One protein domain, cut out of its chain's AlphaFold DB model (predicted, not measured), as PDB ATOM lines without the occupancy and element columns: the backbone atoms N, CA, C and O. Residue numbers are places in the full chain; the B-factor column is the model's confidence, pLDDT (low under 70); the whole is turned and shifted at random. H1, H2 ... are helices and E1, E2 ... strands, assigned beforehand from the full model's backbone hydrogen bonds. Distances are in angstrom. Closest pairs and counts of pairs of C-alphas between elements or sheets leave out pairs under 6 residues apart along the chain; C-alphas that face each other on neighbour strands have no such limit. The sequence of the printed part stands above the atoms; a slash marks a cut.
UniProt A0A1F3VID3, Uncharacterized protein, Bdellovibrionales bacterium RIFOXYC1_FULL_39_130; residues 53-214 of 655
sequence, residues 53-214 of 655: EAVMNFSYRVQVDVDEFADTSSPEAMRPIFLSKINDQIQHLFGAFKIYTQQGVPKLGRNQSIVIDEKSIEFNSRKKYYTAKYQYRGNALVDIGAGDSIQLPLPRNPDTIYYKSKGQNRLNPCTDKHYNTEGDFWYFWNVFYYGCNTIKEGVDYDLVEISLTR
ATOM      1  N   GLU A  53     425.390 208.808 455.579       90.06
ATOM      2  CA  GLU A  53     424.081 208.547 454.990       90.06
ATOM      3  C   GLU A  53     423.743 207.048 455.089       90.06
ATOM      4  O   GLU A  53     424.587 206.162 454.927       90.06
ATOM      5  N   ALA A  54     422.475 206.752 455.354       92.75
ATOM      6  CA  ALA A  54     421.919 205.411 455.336       92.75
ATOM      7  C   ALA A  54     420.553 205.411 454.657       92.75
ATOM      8  O   ALA A  54     419.767 206.348 454.793       92.75
ATOM      9  N   VAL A  55     420.235 204.319 453.972       95.00
ATOM     10  CA  VAL A  55     418.871 204.007 453.566       95.00
ATOM     11  C   VAL A  55     418.134 203.454 454.777       95.00
ATOM     12  O   VAL A  55     418.506 202.417 455.321       95.00
ATOM     13  N   MET A  56     417.073 204.136 455.182       96.62
ATOM     14  CA  MET A  56     416.145 203.692 456.206       96.62
ATOM     15  C   MET A  56     414.954 202.960 455.582       96.62
ATOM     16  O   MET A  56     414.345 203.453 454.632       96.62
ATOM     17  N   ASN A  57     414.608 201.800 456.137       98.06
ATOM     18  CA  ASN A  57     413.476 200.981 455.711       98.06
ATOM     19  C   ASN A  57     412.635 200.575 456.920       98.06
ATOM     20  O   ASN A  57     413.176 200.089 457.914       98.06
ATOM     21  N   PHE A  58     411.316 200.732 456.830       98.31
ATOM     22  CA  PHE A  58     410.399 200.236 457.855       98.31
ATOM     23  C   PHE A  58     408.985 200.021 457.318       98.31
ATOM     24  O   PHE A  58     408.574 200.594 456.307       98.31
ATOM     25  N   SER A  59     408.219 199.212 458.044       98.38
ATOM     26  CA  SER A  59     406.784 199.043 457.836       98.38
ATOM     27  C   SER A  59     406.028 199.712 458.970       98.38
ATOM     28  O   SER A  59     406.352 199.497 460.138       98.38
ATOM     29  N   TYR A  60     404.979 200.467 458.656       98.38
ATOM     30  CA  TYR A  60     404.134 201.037 459.699       98.38
ATOM     31  C   TYR A  60     402.676 201.187 459.261       98.38
ATOM     32  O   TYR A  60     402.256 200.622 458.249       98.38
ATOM     33  N   ARG A  61     401.865 201.871 460.073       98.12
ATOM     34  CA  ARG A  61     400.457 202.158 459.803       98.12
ATOM     35  C   ARG A  61     400.119 203.605 460.130       98.12
ATOM     36  O   ARG A  61     400.630 204.168 461.096       98.12
ATOM     37  N   VAL A  62     399.192 204.165 459.370       98.44
ATOM     38  CA  VAL A  62     398.616 205.489 459.617       98.44
ATOM     39  C   VAL A  62     397.122 205.359 459.893       98.44
ATOM     40  O   VAL A  62     396.449 204.492 459.331       98.44
ATOM     41  N   GLN A  63     396.612 206.203 460.781       98.06
ATOM     42  CA  GLN A  63     395.200 206.384 461.082       98.06
ATOM     43  C   GLN A  63     394.748 207.739 460.549       98.06
ATOM     44  O   GLN A  63     395.420 208.741 460.784       98.06
ATOM     45  N   VAL A  64     393.607 207.751 459.865       97.12
ATOM     46  CA  VAL A  64     393.017 208.949 459.258       97.12
ATOM     47  C   VAL A  64     391.544 209.010 459.637       97.12
ATOM     48  O   VAL A  64     390.828 208.013 459.496       97.12
ATOM     49  N   ASP A  65     391.097 210.150 460.151       95.06
ATOM     50  CA  ASP A  65     389.722 210.317 460.622       95.06
ATOM     51  C   ASP A  65     388.716 210.245 459.462       95.06
ATOM     52  O   ASP A  65     389.021 210.586 458.321       95.06
ATOM     53  N   VAL A  66     387.505 209.743 459.737       91.75
ATOM     54  CA  VAL A  66     386.492 209.475 458.695       91.75
ATOM     55  C   VAL A  66     386.061 210.730 457.933       91.75
ATOM     56  O   VAL A  66     385.709 210.628 456.761       91.75
ATOM     57  N   ASP A  67     386.105 211.894 458.583       90.19
ATOM     58  CA  ASP A  67     385.644 213.164 458.017       90.19
ATOM     59  C   ASP A  67     386.509 213.614 456.825       90.19
ATOM     60  O   ASP A  67     386.013 214.288 455.926       90.19
ATOM     61  N   GLU A  68     387.760 213.147 456.749       86.00
ATOM     62  CA  GLU A  68     388.661 213.362 455.604       86.00
ATOM     63  C   GLU A  68     388.207 212.597 454.344       86.00
ATOM     64  O   GLU A  68     388.653 212.884 453.236       86.00
ATOM     65  N   PHE A  69     387.300 211.622 454.492       85.94
ATOM     66  CA  PHE A  69     386.802 210.762 453.413       85.94
ATOM     67  C   PHE A  69     385.322 210.990 453.084       85.94
ATOM     68  O   PHE A  69     384.698 210.107 452.493       85.94
ATOM     69  N   ALA A  70     384.748 212.140 453.457       79.12
ATOM     70  CA  ALA A  70     383.307 212.411 453.369       79.12
ATOM     71  C   ALA A  70     382.661 212.048 452.010       79.12
ATOM     72  O   ALA A  70     381.511 211.609 451.987       79.12
ATOM     73  N   ASP A  71     383.420 212.133 450.910       78.56
ATOM     74  CA  ASP A  71     382.941 211.889 449.544       78.56
ATOM     75  C   ASP A  71     383.570 210.661 448.848       78.56
ATOM     76  O   ASP A  71     383.382 210.468 447.646       78.56
ATOM     77  N   THR A  72     384.323 209.810 449.560       80.75
ATOM     78  CA  THR A  72     385.018 208.665 448.946       80.75
ATOM     79  C   THR A  72     384.921 207.370 449.749       80.75
ATOM     80  O   THR A  72     385.084 207.331 450.964       80.75
ATOM     81  N   SER A  73     384.670 206.267 449.042       78.12
ATOM     82  CA  SER A  73     384.601 204.915 449.616       78.12
ATOM     83  C   SER A  73     385.524 203.907 448.928       78.12
ATOM     84  O   SER A  73     385.646 202.781 449.409       78.12
ATOM     85  N   SER A  74     386.186 204.280 447.823       88.44
ATOM     86  CA  SER A  74     387.090 203.370 447.117       88.44
ATOM     87  C   SER A  74     388.533 203.511 447.627       88.44
ATOM     88  O   SER A  74     389.007 204.636 447.807       88.44
ATOM     89  N   PRO A  75     389.272 202.398 447.810       88.25
ATOM     90  CA  PRO A  75     390.687 202.426 448.192       88.25
ATOM     91  C   PRO A  75     391.552 203.339 447.310       88.25
ATOM     92  O   PRO A  75     392.388 204.085 447.815       88.25
ATOM     93  N   GLU A  76     391.300 203.332 445.999       90.00
ATOM     94  CA  GLU A  76     392.033 204.142 445.022       90.00
ATOM     95  C   GLU A  76     391.861 205.647 445.273       90.00
ATOM     96  O   GLU A  76     392.840 206.391 445.291       90.00
ATOM     97  N   ALA A  77     390.637 206.100 445.553       90.81
ATOM     98  CA  ALA A  77     390.374 207.506 445.839       90.81
ATOM     99  C   ALA A  77     390.803 207.918 447.262       90.81
ATOM    100  O   ALA A  77     391.021 209.100 447.514       90.81
ATOM    101  N   MET A  78     390.975 206.965 448.187       93.06
ATOM    102  CA  MET A  78     391.560 207.215 449.514       93.06
ATOM    103  C   MET A  78     393.089 207.355 449.478       93.06
ATOM    104  O   MET A  78     393.679 207.967 450.372       93.06
ATOM    105  N   ARG A  79     393.750 206.795 448.456       94.69
ATOM    106  CA  ARG A  79     395.216 206.728 448.356       94.69
ATOM    107  C   ARG A  79     395.915 208.091 448.493       94.69
ATOM    108  O   ARG A  79     396.877 208.150 449.259       94.69
ATOM    109  N   PRO A  80     395.483 209.187 447.831       95.50
ATOM    110  CA  PRO A  80     396.141 210.488 447.978       95.50
ATOM    111  C   PRO A  80     396.045 211.052 449.401       95.50
ATOM    112  O   PRO A  80     397.007 211.640 449.890       95.50
ATOM    113  N   ILE A  81     394.916 210.822 450.083       95.62
ATOM    114  CA  ILE A  81     394.696 211.256 451.470       95.62
ATOM    115  C   ILE A  81     395.648 210.494 452.394       95.62
ATOM    116  O   ILE A  81     396.395 211.109 453.151       95.62
ATOM    117  N   PHE A  82     395.700 209.161 452.279       97.06
ATOM    118  CA  PHE A  82     396.653 208.359 453.046       97.06
ATOM    119  C   PHE A  82     398.098 208.765 452.780       97.06
ATOM    120  O   PHE A  82     398.863 208.897 453.727       97.06
ATOM    121  N   LEU A  83     398.476 208.996 451.521       96.44
ATOM    122  CA  LEU A  83     399.830 209.424 451.184       96.44
ATOM    123  C   LEU A  83     400.182 210.762 451.850       96.44
ATOM    124  O   LEU A  83     401.279 210.894 452.386       96.44
ATOM    125  N   SER A  84     399.249 211.721 451.875       96.12
ATOM    126  CA  SER A  84     399.430 212.983 452.602       96.12
ATOM    127  C   SER A  84     399.683 212.736 454.090       96.12
ATOM    128  O   SER A  84     400.700 213.178 454.614       96.12
ATOM    129  N   LYS A  85     398.825 211.952 454.753       97.31
ATOM    130  CA  LYS A  85     398.955 211.686 456.195       97.31
ATOM    131  C   LYS A  85     400.191 210.846 456.531       97.31
ATOM    132  O   LYS A  85     400.789 211.026 457.585       97.31
ATOM    133  N   ILE A  86     400.621 209.948 455.643       97.44
ATOM    134  CA  ILE A  86     401.890 209.223 455.802       97.44
ATOM    135  C   ILE A  86     403.066 210.202 455.739       97.44
ATOM    136  O   ILE A  86     403.965 210.104 456.569       97.44
ATOM    137  N   ASN A  87     403.053 211.178 454.827       95.38
ATOM    138  CA  ASN A  87     404.089 212.212 454.786       95.38
ATOM    139  C   ASN A  87     404.112 213.054 456.073       95.38
ATOM    140  O   ASN A  87     405.191 213.269 456.625       95.38
ATOM    141  N   ASP A  88     402.951 213.459 456.596       95.56
ATOM    142  CA  ASP A  88     402.852 214.192 457.871       95.56
ATOM    143  C   ASP A  88     403.374 213.347 459.052       95.56
ATOM    144  O   ASP A  88     404.068 213.832 459.949       95.56
ATOM    145  N   GLN A  89     403.100 212.040 459.037       96.50
ATOM    146  CA  GLN A  89     403.623 211.093 460.019       96.50
ATOM    147  C   GLN A  89     405.152 210.942 459.911       96.50
ATOM    148  O   GLN A  89     405.833 210.984 460.933       96.50
ATOM    149  N   ILE A  90     405.710 210.821 458.702       95.75
ATOM    150  CA  ILE A  90     407.160 210.702 458.453       95.75
ATOM    151  C   ILE A  90     407.910 211.959 458.905       95.75
ATOM    152  O   ILE A  90     409.030 211.851 459.401       95.75
ATOM    153  N   GLN A  91     407.306 213.148 458.811       93.62
ATOM    154  CA  GLN A  91     407.913 214.377 459.337       93.62
ATOM    155  C   GLN A  91     408.213 214.293 460.842       93.62
ATOM    156  O   GLN A  91     409.206 214.852 461.297       93.62
ATOM    157  N   HIS A  92     407.451 213.521 461.623       95.31
ATOM    158  CA  HIS A  92     407.728 213.353 463.055       95.31
ATOM    159  C   HIS A  92     409.047 212.613 463.345       95.31
ATOM    160  O   HIS A  92     409.546 212.679 464.470       95.31
ATOM    161  N   LEU A  93     409.657 211.959 462.344       94.06
ATOM    162  CA  LEU A  93     410.999 211.388 462.478       94.06
ATOM    163  C   LEU A  93     412.043 212.460 462.825       94.06
ATOM    164  O   LEU A  93     412.988 212.160 463.546       94.06
ATOM    165  N   PHE A  94     411.862 213.708 462.381       91.12
ATOM    166  CA  PHE A  94     412.783 214.808 462.689       91.12
ATOM    167  C   PHE A  94     412.928 215.042 464.190       91.12
ATOM    168  O   PHE A  94     414.047 215.141 464.689       91.12
ATOM    169  N   GLY A  95     411.801 215.119 464.903       89.25
ATOM    170  CA  GLY A  95     411.802 215.195 466.358       89.25
ATOM    171  C   GLY A  95     412.320 213.897 466.970       89.25
ATOM    172  O   GLY A  95     413.229 213.925 467.793       89.25
ATOM    173  N   ALA A  96     411.819 212.750 466.504       89.81
ATOM    174  CA  ALA A  96     412.129 211.443 467.080       89.81
ATOM    175  C   ALA A  96     413.633 211.109 467.099       89.81
ATOM    176  O   ALA A  96     414.134 210.598 468.100       89.81
ATOM    177  N   PHE A  97     414.363 211.418 466.025       88.12
ATOM    178  CA  PHE A  97     415.792 211.121 465.942       88.12
ATOM    179  C   PHE A  97     416.664 211.957 466.893       88.12
ATOM    180  O   PHE A  97     417.730 211.498 467.296       88.12
ATOM    181  N   LYS A  98     416.257 213.181 467.255       77.94
ATOM    182  CA  LYS A  98     417.115 214.108 468.022       77.94
ATOM    183  C   LYS A  98     417.400 213.650 469.451       77.94
ATOM    184  O   LYS A  98     418.345 214.131 470.069       77.94
ATOM    185  N   ILE A  99     416.562 212.769 469.987       67.62
ATOM    186  CA  ILE A  99     416.556 212.404 471.410       67.62
ATOM    187  C   ILE A  99     417.116 211.010 471.664       67.62
ATOM    188  O   ILE A  99     417.458 210.681 472.803       67.62
ATOM    189  N   TYR A 100     417.222 210.183 470.627       65.50
ATOM    190  CA  TYR A 100     417.818 208.873 470.795       65.50
ATOM    191  C   TYR A 100     419.329 209.016 470.994       65.50
ATOM    192  O   TYR A 100     419.961 209.912 470.436       65.50
ATOM    193  N   THR A 101     419.927 208.096 471.755       68.94
ATOM    194  CA  THR A 101     421.394 207.992 471.882       68.94
ATOM    195  C   THR A 101     422.082 207.860 470.521       68.94
ATOM    196  O   THR A 101     423.270 208.126 470.395       68.94
ATOM    197  N   GLN A 102     421.318 207.448 469.513       78.75
ATOM    198  CA  GLN A 102     421.703 207.301 468.124       78.75
ATOM    199  C   GLN A 102     421.043 208.429 467.335       78.75
ATOM    200  O   GLN A 102     419.896 208.319 466.898       78.75
ATOM    201  N   GLN A 103     421.756 209.543 467.218       86.50
ATOM    202  CA  GLN A 103     421.242 210.719 466.538       86.50
ATOM    203  C   GLN A 103     421.116 210.466 465.031       86.50
ATOM    204  O   GLN A 103     421.867 209.695 464.426       86.50
ATOM    205  N   GLY A 104     420.152 211.132 464.414       90.06
ATOM    206  CA  GLY A 104     419.980 211.116 462.970       90.06
ATOM    207  C   GLY A 104     419.047 212.212 462.497       90.06
ATOM    208  O   GLY A 104     418.495 212.948 463.308       90.06
ATOM    209  N   VAL A 105     418.880 212.339 461.186       91.94
ATOM    210  CA  VAL A 105     417.863 213.186 460.560       91.94
ATOM    211  C   VAL A 105     417.456 212.571 459.219       91.94
ATOM    212  O   VAL A 105     418.331 212.247 458.412       91.94
ATOM    213  N   PRO A 106     416.150 212.403 458.943       93.06
ATOM    214  CA  PRO A 106     415.689 211.873 457.663       93.06
ATOM    215  C   PRO A 106     415.938 212.885 456.536       93.06
ATOM    216  O   PRO A 106     415.818 214.090 456.731       93.06
ATOM    217  N   LYS A 107     416.231 212.405 455.330       90.75
ATOM    218  CA  LYS A 107     416.315 213.210 454.104       90.75
ATOM    219  C   LYS A 107     414.923 213.304 453.483       90.75
ATOM    220  O   LYS A 107     414.264 212.276 453.297       90.75
ATOM    221  N   LEU A 108     414.467 214.508 453.138       84.81
ATOM    222  CA  LEU A 108     413.241 214.688 452.353       84.81
ATOM    223  C   LEU A 108     413.565 214.753 450.860       84.81
ATOM    224  O   LEU A 108     414.588 215.310 450.474       84.81
ATOM    225  N   GLY A 109     412.677 214.215 450.019       82.81
ATOM    226  CA  GLY A 109     412.757 214.371 448.564       82.81
ATOM    227  C   GLY A 109     412.744 213.057 447.783       82.81
ATOM    228  O   GLY A 109     412.076 212.099 448.164       82.81
ATOM    229  N   ARG A 110     413.443 213.034 446.643       80.69
ATOM    230  CA  ARG A 110     413.247 212.046 445.563       80.69
ATOM    231  C   ARG A 110     413.558 210.596 445.918       80.69
ATOM    232  O   ARG A 110     412.985 209.694 445.318       80.69
ATOM    233  N   ASN A 111     414.434 210.370 446.891       83.44
ATOM    234  CA  ASN A 111     414.833 209.023 447.305       83.44
ATOM    235  C   ASN A 111     413.834 208.359 448.269       83.44
ATOM    236  O   ASN A 111     414.103 207.276 448.789       83.44
ATOM    237  N   GLN A 112     412.680 208.992 448.493       92.56
ATOM    238  CA  GLN A 112     411.602 208.449 449.304       92.56
ATOM    239  C   GLN A 112     410.650 207.591 448.466       92.56
ATOM    240  O   GLN A 112     410.147 208.004 447.422       92.56
ATOM    241  N   SER A 113     410.360 206.395 448.961       96.12
ATOM    242  CA  SER A 113     409.364 205.485 448.413       96.12
ATOM    243  C   SER A 113     408.377 205.109 449.508       96.12
ATOM    244  O   SER A 113     408.768 204.625 450.570       96.12
ATOM    245  N   ILE A 114     407.092 205.342 449.240       97.19
ATOM    246  CA  ILE A 114     405.979 204.954 450.107       97.19
ATOM    247  C   ILE A 114     405.087 204.006 449.315       97.19
ATOM    248  O   ILE A 114     404.515 204.379 448.288       97.19
ATOM    249  N   VAL A 115     404.941 202.780 449.809       97.75
ATOM    250  CA  VAL A 115     404.058 201.771 449.220       97.75
ATOM    251  C   VAL A 115     402.947 201.463 450.212       97.75
ATOM    252  O   VAL A 115     403.181 200.826 451.235       97.75
ATOM    253  N   ILE A 116     401.736 201.929 449.909       97.75
ATOM    254  CA  ILE A 116     400.533 201.658 450.705       97.75
ATOM    255  C   ILE A 116     400.012 200.265 450.351       97.75
ATOM    256  O   ILE A 116     399.804 199.959 449.174       97.75
ATOM    257  N   ASP A 117     399.774 199.432 451.364       97.38
ATOM    258  CA  ASP A 117     399.072 198.162 451.199       97.38
ATOM    259  C   ASP A 117     397.561 198.420 451.193       97.38
ATOM    260  O   ASP A 117     396.912 198.465 452.238       97.38
ATOM    261  N   GLU A 118     396.986 198.596 450.006       94.75
ATOM    262  CA  GLU A 118     395.559 198.899 449.828       94.75
ATOM    263  C   GLU A 118     394.634 197.809 450.396       94.75
ATOM    264  O   GLU A 118     393.506 198.102 450.789       94.75
ATOM    265  N   LYS A 119     395.112 196.561 450.516       95.38
ATOM    266  CA  LYS A 119     394.344 195.460 451.122       95.38
ATOM    267  C   LYS A 119     394.289 195.543 452.645       95.38
ATOM    268  O   LYS A 119     393.454 194.884 453.254       95.38
ATOM    269  N   SER A 120     395.172 196.333 453.252       96.25
ATOM    270  CA  SER A 120     395.200 196.572 454.696       96.25
ATOM    271  C   SER A 120     394.304 197.728 455.144       96.25
ATOM    272  O   SER A 120     394.302 198.055 456.332       96.25
ATOM    273  N   ILE A 121     393.583 198.371 454.214       96.06
ATOM    274  CA  ILE A 121     392.695 199.484 454.541       96.06
ATOM    275  C   ILE A 121     391.486 198.950 455.308       96.06
ATOM    276  O   ILE A 121     390.640 198.240 454.768       96.06
ATOM    277  N   GLU A 122     391.399 199.324 456.581       95.81
ATOM    278  CA  GLU A 122     390.361 198.863 457.498       95.81
ATOM    279  C   GLU A 122     389.643 200.050 458.144       95.81
ATOM    280  O   GLU A 122     390.275 200.969 458.673       95.81
ATOM    281  N   PHE A 123     388.309 200.021 458.144       95.25
ATOM    282  CA  PHE A 123     387.492 201.018 458.834       95.25
ATOM    283  C   PHE A 123     387.200 200.599 460.276       95.25
ATOM    284  O   PHE A 123     386.578 199.565 460.533       95.25
ATOM    285  N   ASN A 124     387.555 201.449 461.238       95.56
ATOM    286  CA  ASN A 124     387.155 201.282 462.627       95.56
ATOM    287  C   ASN A 124     385.844 202.028 462.900       95.56
ATOM    288  O   ASN A 124     385.835 203.198 463.281       95.56
ATOM    289  N   SER A 125     384.717 201.328 462.775       92.25
ATOM    290  CA  SER A 125     383.383 201.924 462.938       92.25
ATOM    291  C   SER A 125     383.109 202.518 464.323       92.25
ATOM    292  O   SER A 125     382.330 203.469 464.432       92.25
ATOM    293  N   ARG A 126     383.749 201.985 465.373       93.19
ATOM    294  CA  ARG A 126     383.587 202.455 466.759       93.19
ATOM    295  C   ARG A 126     384.329 203.759 467.010       93.19
ATOM    296  O   ARG A 126     383.807 204.620 467.706       93.19
ATOM    297  N   LYS A 127     385.545 203.878 466.476       92.31
ATOM    298  CA  LYS A 127     386.419 205.040 466.685       92.31
ATOM    299  C   LYS A 127     386.402 206.046 465.531       92.31
ATOM    300  O   LYS A 127     387.021 207.088 465.669       92.31
ATOM    301  N   LYS A 128     385.675 205.749 464.448       94.75
ATOM    302  CA  LYS A 128     385.443 206.637 463.297       94.75
ATOM    303  C   LYS A 128     386.730 207.075 462.580       94.75
ATOM    304  O   LYS A 128     386.880 208.235 462.230       94.75
ATOM    305  N   TYR A 129     387.618 206.121 462.305       95.75
ATOM    306  CA  TYR A 129     388.812 206.337 461.479       95.75
ATOM    307  C   TYR A 129     389.062 205.150 460.546       95.75
ATOM    308  O   TYR A 129     388.601 204.036 460.816       95.75
ATOM    309  N   TYR A 130     389.851 205.367 459.499       96.56
ATOM    310  CA  TYR A 130     390.467 204.310 458.702       96.56
ATOM    311  C   TYR A 130     391.917 204.083 459.125       96.56
ATOM    312  O   TYR A 130     392.582 204.989 459.622       96.56
ATOM    313  N   THR A 131     392.415 202.861 458.955       97.75
ATOM    314  CA  THR A 131     393.836 202.519 459.109       97.75
ATOM    315  C   THR A 131     394.363 201.947 457.806       97.75
ATOM    316  O   THR A 131     393.670 201.140 457.200       97.75
ATOM    317  N   ALA A 132     395.579 202.317 457.411       98.06
ATOM    318  CA  ALA A 132     396.297 201.704 456.295       98.06
ATOM    319  C   ALA A 132     397.738 201.388 456.706       98.06
ATOM    320  O   ALA A 132     398.384 202.199 457.376       98.06
ATOM    321  N   LYS A 133     398.250 200.220 456.309       98.50
ATOM    322  CA  LYS A 133     399.667 199.866 456.437       98.50
ATOM    323  C   LYS A 133     400.449 200.367 455.228       98.50
ATOM    324  O   LYS A 133     399.928 200.415 454.112       98.50
ATOM    325  N   TYR A 134     401.713 200.696 455.443       98.56
ATOM    326  CA  TYR A 134     402.625 201.098 454.381       98.56
ATOM    327  C   TYR A 134     404.050 200.603 454.636       98.56
ATOM    328  O   TYR A 134     404.441 200.322 455.770       98.56
ATOM    329  N   GLN A 135     404.815 200.509 453.552       98.56
ATOM    330  CA  GLN A 135     406.267 200.368 453.558       98.56
ATOM    331  C   GLN A 135     406.887 201.716 453.220       98.56
ATOM    332  O   GLN A 135     406.459 202.360 452.258       98.56
ATOM    333  N   TYR A 136     407.885 202.126 453.993       98.19
ATOM    334  CA  TYR A 136     408.690 203.305 453.720       98.19
ATOM    335  C   TYR A 136     410.135 202.914 453.458       98.19
ATOM    336  O   TYR A 136     410.714 202.105 454.183       98.19
ATOM    337  N   ARG A 137     410.711 203.553 452.444       97.81
ATOM    338  CA  ARG A 137     412.142 203.589 452.173       97.81
ATOM    339  C   ARG A 137     412.550 205.040 451.954       97.81
ATOM    340  O   ARG A 137     411.927 205.716 451.143       97.81
ATOM    341  N   GLY A 138     413.592 205.509 452.623       95.44
ATOM    342  CA  GLY A 138     414.140 206.856 452.438       95.44
ATOM    343  C   GLY A 138     415.606 206.914 452.837       95.44
ATOM    344  O   GLY A 138     416.133 205.928 453.338       95.44
ATOM    345  N   ASN A 139     416.271 208.049 452.635       93.75
ATOM    346  CA  ASN A 139     417.624 208.259 453.157       93.75
ATOM    347  C   ASN A 139     417.552 208.983 454.506       93.75
ATOM    348  O   ASN A 139     416.614 209.737 454.758       93.75
ATOM    349  N   ALA A 140     418.558 208.801 455.349       94.00
ATOM    350  CA  ALA A 140     418.778 209.557 456.573       94.00
ATOM    351  C   ALA A 140     420.276 209.779 456.779       94.00
ATOM    352  O   ALA A 140     421.079 208.930 456.407       94.00
ATOM    353  N   LEU A 141     420.644 210.890 457.408       92.62
ATOM    354  CA  LEU A 141     421.962 211.047 458.007       92.62
ATOM    355  C   LEU A 141     421.891 210.450 459.408       92.62
ATOM    356  O   LEU A 141     421.019 210.831 460.181       92.62
ATOM    357  N   VAL A 142     422.774 209.517 459.737       91.75
ATOM    358  CA  VAL A 142     422.750 208.788 461.012       91.75
ATOM    359  C   VAL A 142     424.143 208.739 461.620       91.75
ATOM    360  O   VAL A 142     425.138 208.577 460.914       91.75
ATOM    361  N   ASP A 143     424.216 208.863 462.942       87.81
ATOM    362  CA  ASP A 143     425.450 208.680 463.704       87.81
ATOM    363  C   ASP A 143     426.036 207.289 463.403       87.81
ATOM    364  O   ASP A 143     425.285 206.319 463.237       87.81
ATOM    365  N   ILE A 144     427.359 207.157 463.287       83.50
ATOM    366  CA  ILE A 144     428.007 205.854 463.056       83.50
ATOM    367  C   ILE A 144     427.688 204.847 464.171       83.50
ATOM    368  O   ILE A 144     427.556 203.653 463.900       83.50
ATOM    369  N   GLY A 145     427.457 205.308 465.399       85.50
ATOM    370  CA  GLY A 145     427.015 204.497 466.532       85.50
ATOM    371  C   GLY A 145     425.568 203.991 466.446       85.50
ATOM    372  O   GLY A 145     425.154 203.199 467.295       85.50
ATOM    373  N   ALA A 146     424.784 204.400 465.439       87.62
ATOM    374  CA  ALA A 146     423.393 203.960 465.287       87.62
ATOM    375  C   ALA A 146     423.228 202.464 464.946       87.62
ATOM    376  O   ALA A 146     422.132 201.927 465.083       87.62
ATOM    377  N   GLY A 147     424.302 201.776 464.542       90.31
ATOM    378  CA  GLY A 147     424.236 200.382 464.093       90.31
ATOM    379  C   GLY A 147     423.401 200.214 462.817       90.31
ATOM    380  O   GLY A 147     423.276 201.157 462.027       90.31
ATOM    381  N   ASP A 148     422.834 199.016 462.639       94.31
ATOM    382  CA  ASP A 148     422.035 198.618 461.464       94.31
ATOM    383  C   ASP A 148     420.516 198.739 461.690       94.31
ATOM    384  O   ASP A 148     419.715 198.475 460.790       94.31
ATOM    385  N   SER A 149     420.085 199.118 462.895       94.69
ATOM    386  CA  SER A 149     418.669 199.289 463.224       94.69
ATOM    387  C   SER A 149     418.463 200.227 464.406       94.69
ATOM    388  O   SER A 149     419.209 200.152 465.381       94.69
ATOM    389  N   ILE A 150     417.395 201.022 464.365       93.88
ATOM    390  CA  ILE A 150     416.996 201.943 465.439       93.88
ATOM    391  C   ILE A 150     415.499 201.830 465.724       93.88
ATOM    392  O   ILE A 150     414.728 201.444 464.848       93.88
ATOM    393  N   GLN A 151     415.062 202.193 466.929       94.12
ATOM    394  CA  GLN A 151     413.639 202.266 467.269       94.12
ATOM    395  C   GLN A 151     413.216 203.712 467.492       94.12
ATOM    396  O   GLN A 151     413.704 204.357 468.418       94.12
ATOM    397  N   LEU A 152     412.286 204.211 466.676       95.38
ATOM    398  CA  LEU A 152     411.807 205.590 466.769       95.38
ATOM    399  C   LEU A 152     410.290 205.656 467.001       95.38
ATOM    400  O   LEU A 152     409.541 204.885 466.395       95.38
ATOM    401  N   PRO A 153     409.807 206.578 467.854       96.44
ATOM    402  CA  PRO A 153     408.380 206.789 468.054       96.44
ATOM    403  C   PRO A 153     407.732 207.466 466.842       96.44
ATOM    404  O   PRO A 153     408.110 208.578 466.470       96.44
ATOM    405  N   LEU A 154     406.684 206.850 466.291       97.44
ATOM    406  CA  LEU A 154     405.847 207.455 465.250       97.44
ATOM    407  C   LEU A 154     404.384 207.563 465.696       97.44
ATOM    408  O   LEU A 154     403.810 206.575 466.174       97.44
ATOM    409  N   PRO A 155     403.733 208.729 465.517       98.12
ATOM    410  CA  PRO A 155     402.334 208.895 465.894       98.12
ATOM    411  C   PRO A 155     401.452 208.033 465.001       98.12
ATOM    412  O   PRO A 155     401.712 207.926 463.813       98.12
ATOM    413  N   ARG A 156     400.380 207.433 465.518       98.44
ATOM    414  CA  ARG A 156     399.446 206.665 464.675       98.44
ATOM    415  C   ARG A 156     398.566 207.563 463.815       98.44
ATOM    416  O   ARG A 156     398.316 207.221 462.670       98.44
ATOM    417  N   ASN A 157     398.108 208.683 464.367       98.12
ATOM    418  CA  ASN A 157     397.308 209.692 463.674       98.12
ATOM    419  C   ASN A 157     398.038 211.046 463.807       98.12
ATOM    420  O   ASN A 157     398.075 211.581 464.921       98.12
ATOM    421  N   PRO A 158     398.640 211.579 462.728       97.38
ATOM    422  CA  PRO A 158     399.402 212.828 462.777       97.38
ATOM    423  C   PRO A 158     398.535 214.076 463.019       97.38
ATOM    424  O   PRO A 158     399.044 215.049 463.564       97.38
ATOM    425  N   ASP A 159     397.233 214.049 462.714       96.12
ATOM    426  CA  ASP A 159     396.340 215.206 462.899       96.12
ATOM    427  C   ASP A 159     395.950 215.405 464.369       96.12
ATOM    428  O   ASP A 159     395.826 216.516 464.880       96.12
ATOM    429  N   THR A 160     395.750 214.303 465.092       96.69
ATOM    430  CA  THR A 160     395.255 214.369 466.478       96.69
ATOM    431  C   THR A 160     396.370 214.397 467.514       96.69
ATOM    432  O   THR A 160     396.126 214.761 468.670       96.69
ATOM    433  N   ILE A 161     397.594 214.003 467.145       97.50
ATOM    434  CA  ILE A 161     398.654 213.759 468.123       97.50
ATOM    435  C   ILE A 161     399.087 215.026 468.860       97.50
ATOM    436  O   ILE A 161     399.277 214.980 470.079       97.50
ATOM    437  N   TYR A 162     399.151 216.172 468.178       96.81
ATOM    438  CA  TYR A 162     399.458 217.461 468.799       96.81
ATOM    439  C   TYR A 162     398.441 217.828 469.886       96.81
ATOM    440  O   TYR A 162     398.801 218.222 470.995       96.81
ATOM    441  N   TYR A 163     397.150 217.663 469.604       95.81
ATOM    442  CA  TYR A 163     396.092 218.006 470.553       95.81
ATOM    443  C   TYR A 163     396.036 217.041 471.732       95.81
ATOM    444  O   TYR A 163     395.870 217.475 472.870       95.81
ATOM    445  N   LYS A 164     396.222 215.743 471.477       96.00
ATOM    446  CA  LYS A 164     396.250 214.711 472.521       96.00
ATOM    447  C   LYS A 164     397.442 214.841 473.458       96.00
ATOM    448  O   LYS A 164     397.341 214.484 474.627       96.00
ATOM    449  N   SER A 165     398.563 215.341 472.952       95.00
ATOM    450  CA  SER A 165     399.767 215.536 473.755       95.00
ATOM    451  C   SER A 165     399.691 216.764 474.660       95.00
ATOM    452  O   SER A 165     400.386 216.787 475.671       95.00
ATOM    453  N   LYS A 166     398.800 217.736 474.410       93.06
ATOM    454  CA  LYS A 166     398.644 218.920 475.275       93.06
ATOM    455  C   LYS A 166     398.359 218.551 476.732       93.06
ATOM    456  O   LYS A 166     397.433 217.806 477.045       93.06
ATOM    457  N   GLY A 167     399.141 219.138 477.636       83.88
ATOM    458  CA  GLY A 167     398.901 219.054 479.071       83.88
ATOM    459  C   GLY A 167     397.752 219.962 479.521       83.88
ATOM    460  O   GLY A 167     397.220 220.774 478.761       83.88
ATOM    461  N   GLN A 168     397.409 219.883 480.809       78.56
ATOM    462  CA  GLN A 168     396.334 220.683 481.419       78.56
ATOM    463  C   GLN A 168     396.538 222.204 481.266       78.56
ATOM    464  O   GLN A 168     395.570 222.954 481.164       78.56
ATOM    465  N   ASN A 169     397.790 222.663 481.177       79.12
ATOM    466  CA  ASN A 169     398.152 224.082 481.103       79.12
ATOM    467  C   ASN A 169     398.212 224.643 479.669       79.12
ATOM    468  O   ASN A 169     398.854 225.667 479.448       79.12
ATOM    469  N   ARG A 170     397.597 223.973 478.680       79.81
ATOM    470  CA  ARG A 170     397.644 224.296 477.233       79.81
ATOM    471  C   ARG A 170     399.023 224.211 476.568       79.81
ATOM    472  O   ARG A 170     399.073 224.161 475.344       79.81
ATOM    473  N   LEU A 171     400.104 224.157 477.343       89.94
ATOM    474  CA  LEU A 171     401.433 223.801 476.863       89.94
ATOM    475  C   LEU A 171     401.506 222.299 476.595       89.94
ATOM    476  O   LEU A 171     401.009 221.475 477.368       89.94
ATOM    477  N   ASN A 172     402.150 221.959 475.494       94.00
ATOM    478  CA  ASN A 172     402.444 220.605 475.091       94.00
ATOM    479  C   ASN A 172     403.804 220.175 475.679       94.00
ATOM    480  O   ASN A 172     404.817 220.769 475.311       94.00
ATOM    481  N   PRO A 173     403.842 219.206 476.614       94.69
ATOM    482  CA  PRO A 173     405.073 218.698 477.218       94.69
ATOM    483  C   PRO A 173     405.867 217.755 476.300       94.69
ATOM    484  O   PRO A 173     406.979 217.377 476.647       94.69
ATOM    485  N   CYS A 174     405.309 217.357 475.154       95.19
ATOM    486  CA  CYS A 174     405.933 216.449 474.190       95.19
ATOM    487  C   CYS A 174     406.685 217.192 473.071       95.19
ATOM    488  O   CYS A 174     406.911 216.633 472.002       95.19
ATOM    489  N   THR A 175     407.001 218.472 473.280       94.56
ATOM    490  CA  THR A 175     407.730 219.338 472.342       94.56
ATOM    491  C   THR A 175     408.585 220.342 473.111       94.56
ATOM    492  O   THR A 175     408.474 220.462 474.334       94.56
ATOM    493  N   ASP A 176     409.437 221.075 472.399       90.00
ATOM    494  CA  ASP A 176     410.198 222.179 472.965       90.00
ATOM    495  C   ASP A 176     409.266 223.285 473.504       90.00
ATOM    496  O   ASP A 176     408.231 223.626 472.920       90.00
ATOM    497  N   LYS A 177     409.626 223.862 474.655       90.00
ATOM    498  CA  LYS A 177     408.813 224.881 475.336       90.00
ATOM    499  C   LYS A 177     408.643 226.152 474.497       90.00
ATOM    500  O   LYS A 177     407.596 226.794 474.594       90.00
ATOM    501  N   HIS A 178     409.653 226.524 473.718       87.00
ATOM    502  CA  HIS A 178     409.645 227.704 472.858       87.00
ATOM    503  C   HIS A 178     408.865 227.466 471.557       87.00
ATOM    504  O   HIS A 178     408.302 228.414 471.014       87.00
ATOM    505  N   TYR A 179     408.739 226.208 471.123       87.38
ATOM    506  CA  TYR A 179     408.079 225.803 469.877       87.38
ATOM    507  C   TYR A 179     406.837 224.940 470.150       87.38
ATOM    508  O   TYR A 179     406.777 223.743 469.859       87.38
ATOM    509  N   ASN A 180     405.825 225.559 470.764       89.81
ATOM    510  CA  ASN A 180     404.613 224.872 471.229       89.81
ATOM    511  C   ASN A 180     403.403 224.997 470.276       89.81
ATOM    512  O   ASN A 180     402.267 224.678 470.645       89.81
ATOM    513  N   THR A 181     403.616 225.501 469.059       92.69
ATOM    514  CA  THR A 181     402.564 225.588 468.038       92.69
ATOM    515  C   THR A 181     402.385 224.241 467.336       92.69
ATOM    516  O   THR A 181     403.272 223.392 467.372       92.69
ATOM    517  N   GLU A 182     401.233 224.027 466.701       92.00
ATOM    518  CA  GLU A 182     400.994 222.821 465.896       92.00
ATOM    519  C   GLU A 182     401.976 222.717 464.719       92.00
ATOM    520  O   GLU A 182     402.483 221.639 464.430       92.00
ATOM    521  N   GLY A 183     402.295 223.854 464.090       90.31
ATOM    522  CA  GLY A 183     403.151 223.908 462.906       90.31
ATOM    523  C   GLY A 183     404.608 223.519 463.161       90.31
ATOM    524  O   GLY A 183     405.260 223.028 462.246       90.31
ATOM    525  N   ASP A 184     405.095 223.683 464.393       90.31
ATOM    526  CA  ASP A 184     406.463 223.310 464.785       90.31
ATOM    527  C   ASP A 184     406.522 221.944 465.485       90.31
ATOM    528  O   ASP A 184     407.600 221.393 465.715       90.31
ATOM    529  N   PHE A 185     405.362 221.397 465.856       94.06
ATOM    530  CA  PHE A 185     405.266 220.270 466.772       94.06
ATOM    531  C   PHE A 185     405.999 219.026 466.279       94.06
ATOM    532  O   PHE A 185     406.752 218.417 467.029       94.06
ATOM    533  N   TRP A 186     405.804 218.666 465.013       93.19
ATOM    534  CA  TRP A 186     406.422 217.491 464.398       93.19
ATOM    535  C   TRP A 186     407.960 217.555 464.427       93.19
ATOM    536  O   TRP A 186     408.622 216.525 464.548       93.19
ATOM    537  N   TYR A 187     408.536 218.760 464.360       90.81
ATOM    538  CA  TYR A 187     409.984 218.975 464.293       90.81
ATOM    539  C   TYR A 187     410.665 218.830 465.659       90.81
ATOM    540  O   TYR A 187     411.835 218.446 465.742       90.81
ATOM    541  N   PHE A 188     409.931 219.122 466.733       92.00
ATOM    542  CA  PHE A 188     410.388 219.005 468.121       92.00
ATOM    543  C   PHE A 188     409.682 217.875 468.886       92.00
ATOM    544  O   PHE A 188     409.827 217.771 470.104       92.00
ATOM    545  N   TRP A 189     408.934 217.032 468.171       94.06
ATOM    546  CA  TRP A 189     408.164 215.920 468.711       94.06
ATOM    547  C   TRP A 189     409.046 214.968 469.509       94.06
ATOM    548  O   TRP A 189     410.003 214.396 468.986       94.06
ATOM    549  N   ASN A 190     408.679 214.757 470.770       93.81
ATOM    550  CA  ASN A 190     409.366 213.824 471.637       93.81
ATOM    551  C   ASN A 190     408.446 213.216 472.694       93.81
ATOM    552  O   ASN A 190     408.048 213.875 473.657       93.81
ATOM    553  N   VAL A 191     408.200 211.913 472.569       95.06
ATOM    554  CA  VAL A 191     407.411 211.149 473.547       95.06
ATOM    555  C   VAL A 191     408.151 210.901 474.865       95.06
ATOM    556  O   VAL A 191     407.532 210.533 475.856       95.06
ATOM    557  N   PHE A 192     409.470 211.100 474.885       93.12
ATOM    558  CA  PHE A 192     410.329 210.848 476.041       93.12
ATOM    559  C   PHE A 192     410.644 212.113 476.846       93.12
ATOM    560  O   PHE A 192     411.356 212.033 477.849       93.12
ATOM    561  N   TYR A 193     410.136 213.286 476.446       91.69
ATOM    562  CA  TYR A 193     410.302 214.487 477.262       91.69
ATOM    563  C   TYR A 193     409.610 214.345 478.614       91.69
ATOM    564  O   TYR A 193     408.516 213.786 478.744       91.69
ATOM    565  N   TYR A 194     410.260 214.894 479.641       90.81
ATOM    566  CA  TYR A 194     409.722 214.890 480.990       90.81
ATOM    567  C   TYR A 194     408.342 215.561 481.015       90.81
ATOM    568  O   TYR A 194     408.190 216.733 480.674       90.81
ATOM    569  N   GLY A 195     407.332 214.805 481.449       91.62
ATOM    570  CA  GLY A 195     405.944 215.263 481.512       91.62
ATOM    571  C   GLY A 195     405.090 214.917 480.288       91.62
ATOM    572  O   GLY A 195     403.884 215.166 480.334       91.62
ATOM    573  N   CYS A 196     405.650 214.303 479.239       94.50
ATOM    574  CA  CYS A 196     404.905 213.785 478.088       94.50
ATOM    575  C   CYS A 196     404.132 212.489 478.427       94.50
ATOM    576  O   CYS A 196     404.358 211.418 477.876       94.50
ATOM    577  N   ASN A 197     403.195 212.584 479.373       94.19
ATOM    578  CA  ASN A 197     402.466 211.434 479.927       94.19
ATOM    579  C   ASN A 197     401.003 211.353 479.443       94.19
ATOM    580  O   ASN A 197     400.238 210.498 479.891       94.19
ATOM    581  N   THR A 198     400.583 212.294 478.596       95.06
ATOM    582  CA  THR A 198     399.207 212.443 478.091       95.06
ATOM    583  C   THR A 198     398.887 211.480 476.950       95.06
ATOM    584  O   THR A 198     397.741 211.058 476.809       95.06
ATOM    585  N   ILE A 199     399.904 211.089 476.186       96.81
ATOM    586  CA  ILE A 199     399.848 210.111 475.093       96.81
ATOM    587  C   ILE A 199     400.439 208.771 475.535       96.81
ATOM    588  O   ILE A 199     401.273 208.723 476.441       96.81
ATOM    589  N   LYS A 200     400.013 207.668 474.910       97.56
ATOM    590  CA  LYS A 200     400.464 206.316 475.286       97.56
ATOM    591  C   LYS A 200     400.977 205.510 474.097       97.56
ATOM    592  O   LYS A 200     400.332 205.470 473.046       97.56
ATOM    593  N   GLU A 201     402.088 204.805 474.306       97.69
ATOM    594  CA  GLU A 201     402.571 203.777 473.381       97.69
ATOM    595  C   GLU A 201     401.493 202.698 473.196       97.69
ATOM    596  O   GLU A 201     400.740 202.379 474.123       97.69
ATOM    597  N   GLY A 202     401.349 202.165 471.986       97.38
ATOM    598  CA  GLY A 202     400.327 201.172 471.689       97.38
ATOM    599  C   GLY A 202     398.916 201.762 471.558       97.38
ATOM    600  O   GLY A 202     397.975 201.030 471.218       97.38
ATOM    601  N   VAL A 203     398.741 203.074 471.760       97.12
ATOM    602  CA  VAL A 203     397.459 203.784 471.626       97.12
ATOM    603  C   VAL A 203     397.578 204.949 470.655       97.12
ATOM    604  O   VAL A 203     396.875 204.936 469.644       97.12
ATOM    605  N   ASP A 204     398.458 205.906 470.948       98.06
ATOM    606  CA  ASP A 204     398.617 207.166 470.211       98.06
ATOM    607  C   ASP A 204     399.874 207.179 469.335       98.06
ATOM    608  O   ASP A 204     399.872 207.797 468.273       98.06
ATOM    609  N   TYR A 205     400.914 206.453 469.742       98.19
ATOM    610  CA  TYR A 205     402.135 206.214 468.973       98.19
ATOM    611  C   TYR A 205     402.591 204.759 469.146       98.19
ATOM    612  O   TYR A 205     402.111 204.063 470.041       98.19
ATOM    613  N   ASP A 206     403.507 204.305 468.297       98.00
ATOM    614  CA  ASP A 206     404.225 203.035 468.452       98.00
ATOM    615  C   ASP A 206     405.735 203.300 468.312       98.00
ATOM    616  O   ASP A 206     406.134 204.244 467.622       98.00
ATOM    617  N   LEU A 207     406.572 202.477 468.953       96.75
ATOM    618  CA  LEU A 207     408.003 202.409 468.649       96.75
ATOM    619  C   LEU A 207     408.198 201.539 467.409       96.75
ATOM    620  O   LEU A 207     407.852 200.358 467.404       96.75
ATOM    621  N   VAL A 208     408.713 202.141 466.342       97.00
ATOM    622  CA  VAL A 208     408.892 201.492 465.044       97.00
ATOM    623  C   VAL A 208     410.356 201.130 464.875       97.00
ATOM    624  O   VAL A 208     411.224 201.995 464.971       97.00
ATOM    625  N   GLU A 209     410.620 199.851 464.626       96.88
ATOM    626  CA  GLU A 209     411.945 199.368 464.254       96.88
ATOM    627  C   GLU A 209     412.249 199.760 462.805       96.88
ATOM    628  O   GLU A 209     411.507 199.435 461.875       96.88
ATOM    629  N   ILE A 210     413.339 200.494 462.632       97.00
ATOM    630  CA  ILE A 210     413.814 201.028 461.364       97.00
ATOM    631  C   ILE A 210     415.140 200.360 461.060       97.00
ATOM    632  O   ILE A 210     416.103 200.533 461.801       97.00
ATOM    633  N   SER A 211     415.197 199.626 459.952       97.75
ATOM    634  CA  SER A 211     416.443 199.071 459.432       97.75
ATOM    635  C   SER A 211     417.229 200.157 458.705       97.75
ATOM    636  O   SER A 211     416.658 200.918 457.922       97.75
ATOM    637  N   LEU A 212     418.533 200.214 458.959       95.81
ATOM    638  CA  LEU A 212     419.482 201.129 458.345       95.81
ATOM    639  C   LEU A 212     420.456 200.342 457.465       95.81
ATOM    640  O   LEU A 212     421.031 199.342 457.880       95.81
ATOM    641  N   THR A 213     420.676 200.815 456.242       94.94
ATOM    642  CA  THR A 213     421.713 200.301 455.341       94.94
ATOM    643  C   THR A 213     422.606 201.458 454.929       94.94
ATOM    644  O   THR A 213     422.159 202.344 454.203       94.94
ATOM    645  N   ARG A 214     423.849 201.479 455.416       89.19
ATOM    646  CA  ARG A 214     424.812 202.556 455.135       89.19
ATOM    647  C   ARG A 214     425.076 202.677 453.637       89.19
ATOM    648  O   ARG A 214     425.167 201.669 452.939       89.19
TER     649      ARG A 214
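AT A GLANCE: This is residues 53 to 214 of the 655 residues of an uncharacterized protein of Bdellovibrionales bacterium RIFOXYC1_FULL_39_130 (UniProt A0A1F3VID3). Picture one strongly twisted, antiparallel sheet of six strands, with the long strands E1 and E4 through its middle and the long helix H2 packed on one face of it. H3 goes on from the end of H2 alongside E2 and E5, and H4, H5 and two long stretches, residues 166 to 181 and 189 to 204, form a loop-rich part at one side of the sheet. The printed part has 162 residues with five named helices and six named strands, in the order E1 H1 H2 H3 E2 E3 E4 E5 H4 H5 E6, and its class is mixed, helices and strands. The sheet is branched at E4, and the whole is compact, with a radius of gyration of the C-alphas of 15.8 A and spans of 45 by 42 by 24 A.

HOW THE PARTS SIT: Start at the first printed residue, where E1, residues 53 to 65, runs antiparallel to E4, residues 129 to 143, at 160 degrees; look for N 54 and O 140, 2.8 A apart. On the other side of E1 you find E6, residues 205 to 214, antiparallel, with N 57 and O 211 2.9 A apart. Next comes H1, residues 66 to 69, which only grazes the sheet. H2, residues 75 to 91, is on the sheet and has a kink of 32 degrees near residue 82; its closest C-alphas to E1 are those of Ile 86 and Val 62, 6.3 A apart. H3, residues 93 to 99, is on the sheet at a height of 5.2 A, over none of its strands; H2 and H3 meet only through their link. E2, residues 104 to 106, and E3, residues 113 to 124, lie on the side of E4 opposite to E1: E2 beside residues 140 to 142, with N 105 and O 141 2.8 A apart, and E3 beside residues 129 to 137, with N 115 and O 135 2.9 A apart. E3 and E4 form a hairpin. E5, residues 149 to 155, is an edge strand antiparallel to E6, with N 150 and O 210 2.9 A apart. H4, residues 158 to 165, is on the same face as H2; the two only just touch, with 3 pairs of C-alphas within 8 A, through residues 85 to 89 of H2 alone, the closest being Gln 89 and Pro 158 at 5.3 A. H5, residues 182 to 188, is not on the sheet but touches H3 at a steep tilt of 49 degrees, the same way, with C-alphas of Gly 95 and Phe 188 4.4 A apart. O i to N i+4 pairs within hydrogen-bond range number 11 of 13 in H2, 1 of 3 in H3, 2 of 4 in H4 and 1 of 3 in H5, while O i to N i+3 pairs number 2 of 4 in H3 and 3 of 4 in H5; H1 is too short for an i+4 pair.

IN THESE COORDINATES: Find C-alpha 53 at (424.081, 208.547, 454.990); from there E1 runs 34.9 A to C-alpha 65, with a bend of 61 degrees at residue 59. H2 begins at C-alpha 75, (390.687, 202.426, 448.192), and is 23.7 A long. E3 is 26.7 A long and bends by 69 degrees at residue 119; E4 is 36.8 A long and bends by 69 degrees at residue 139. E5 is 19.1 A long. E6 runs 26.8 A to C-alpha 214 at (424.812, 202.556, 455.135).

THE WHOLE: The C-alphas farthest apart are those of Asp 71 and Gly 145, at 47.8 A, while those of Glu 53 and Arg 214 are 6.0 A apart. The printed part has no cut. The links H4 to H5 and H5 to E6 are long, with 16 residues each. The mean pLDDT of the printed part is 92.5, and residues 99 to 101 are under 70.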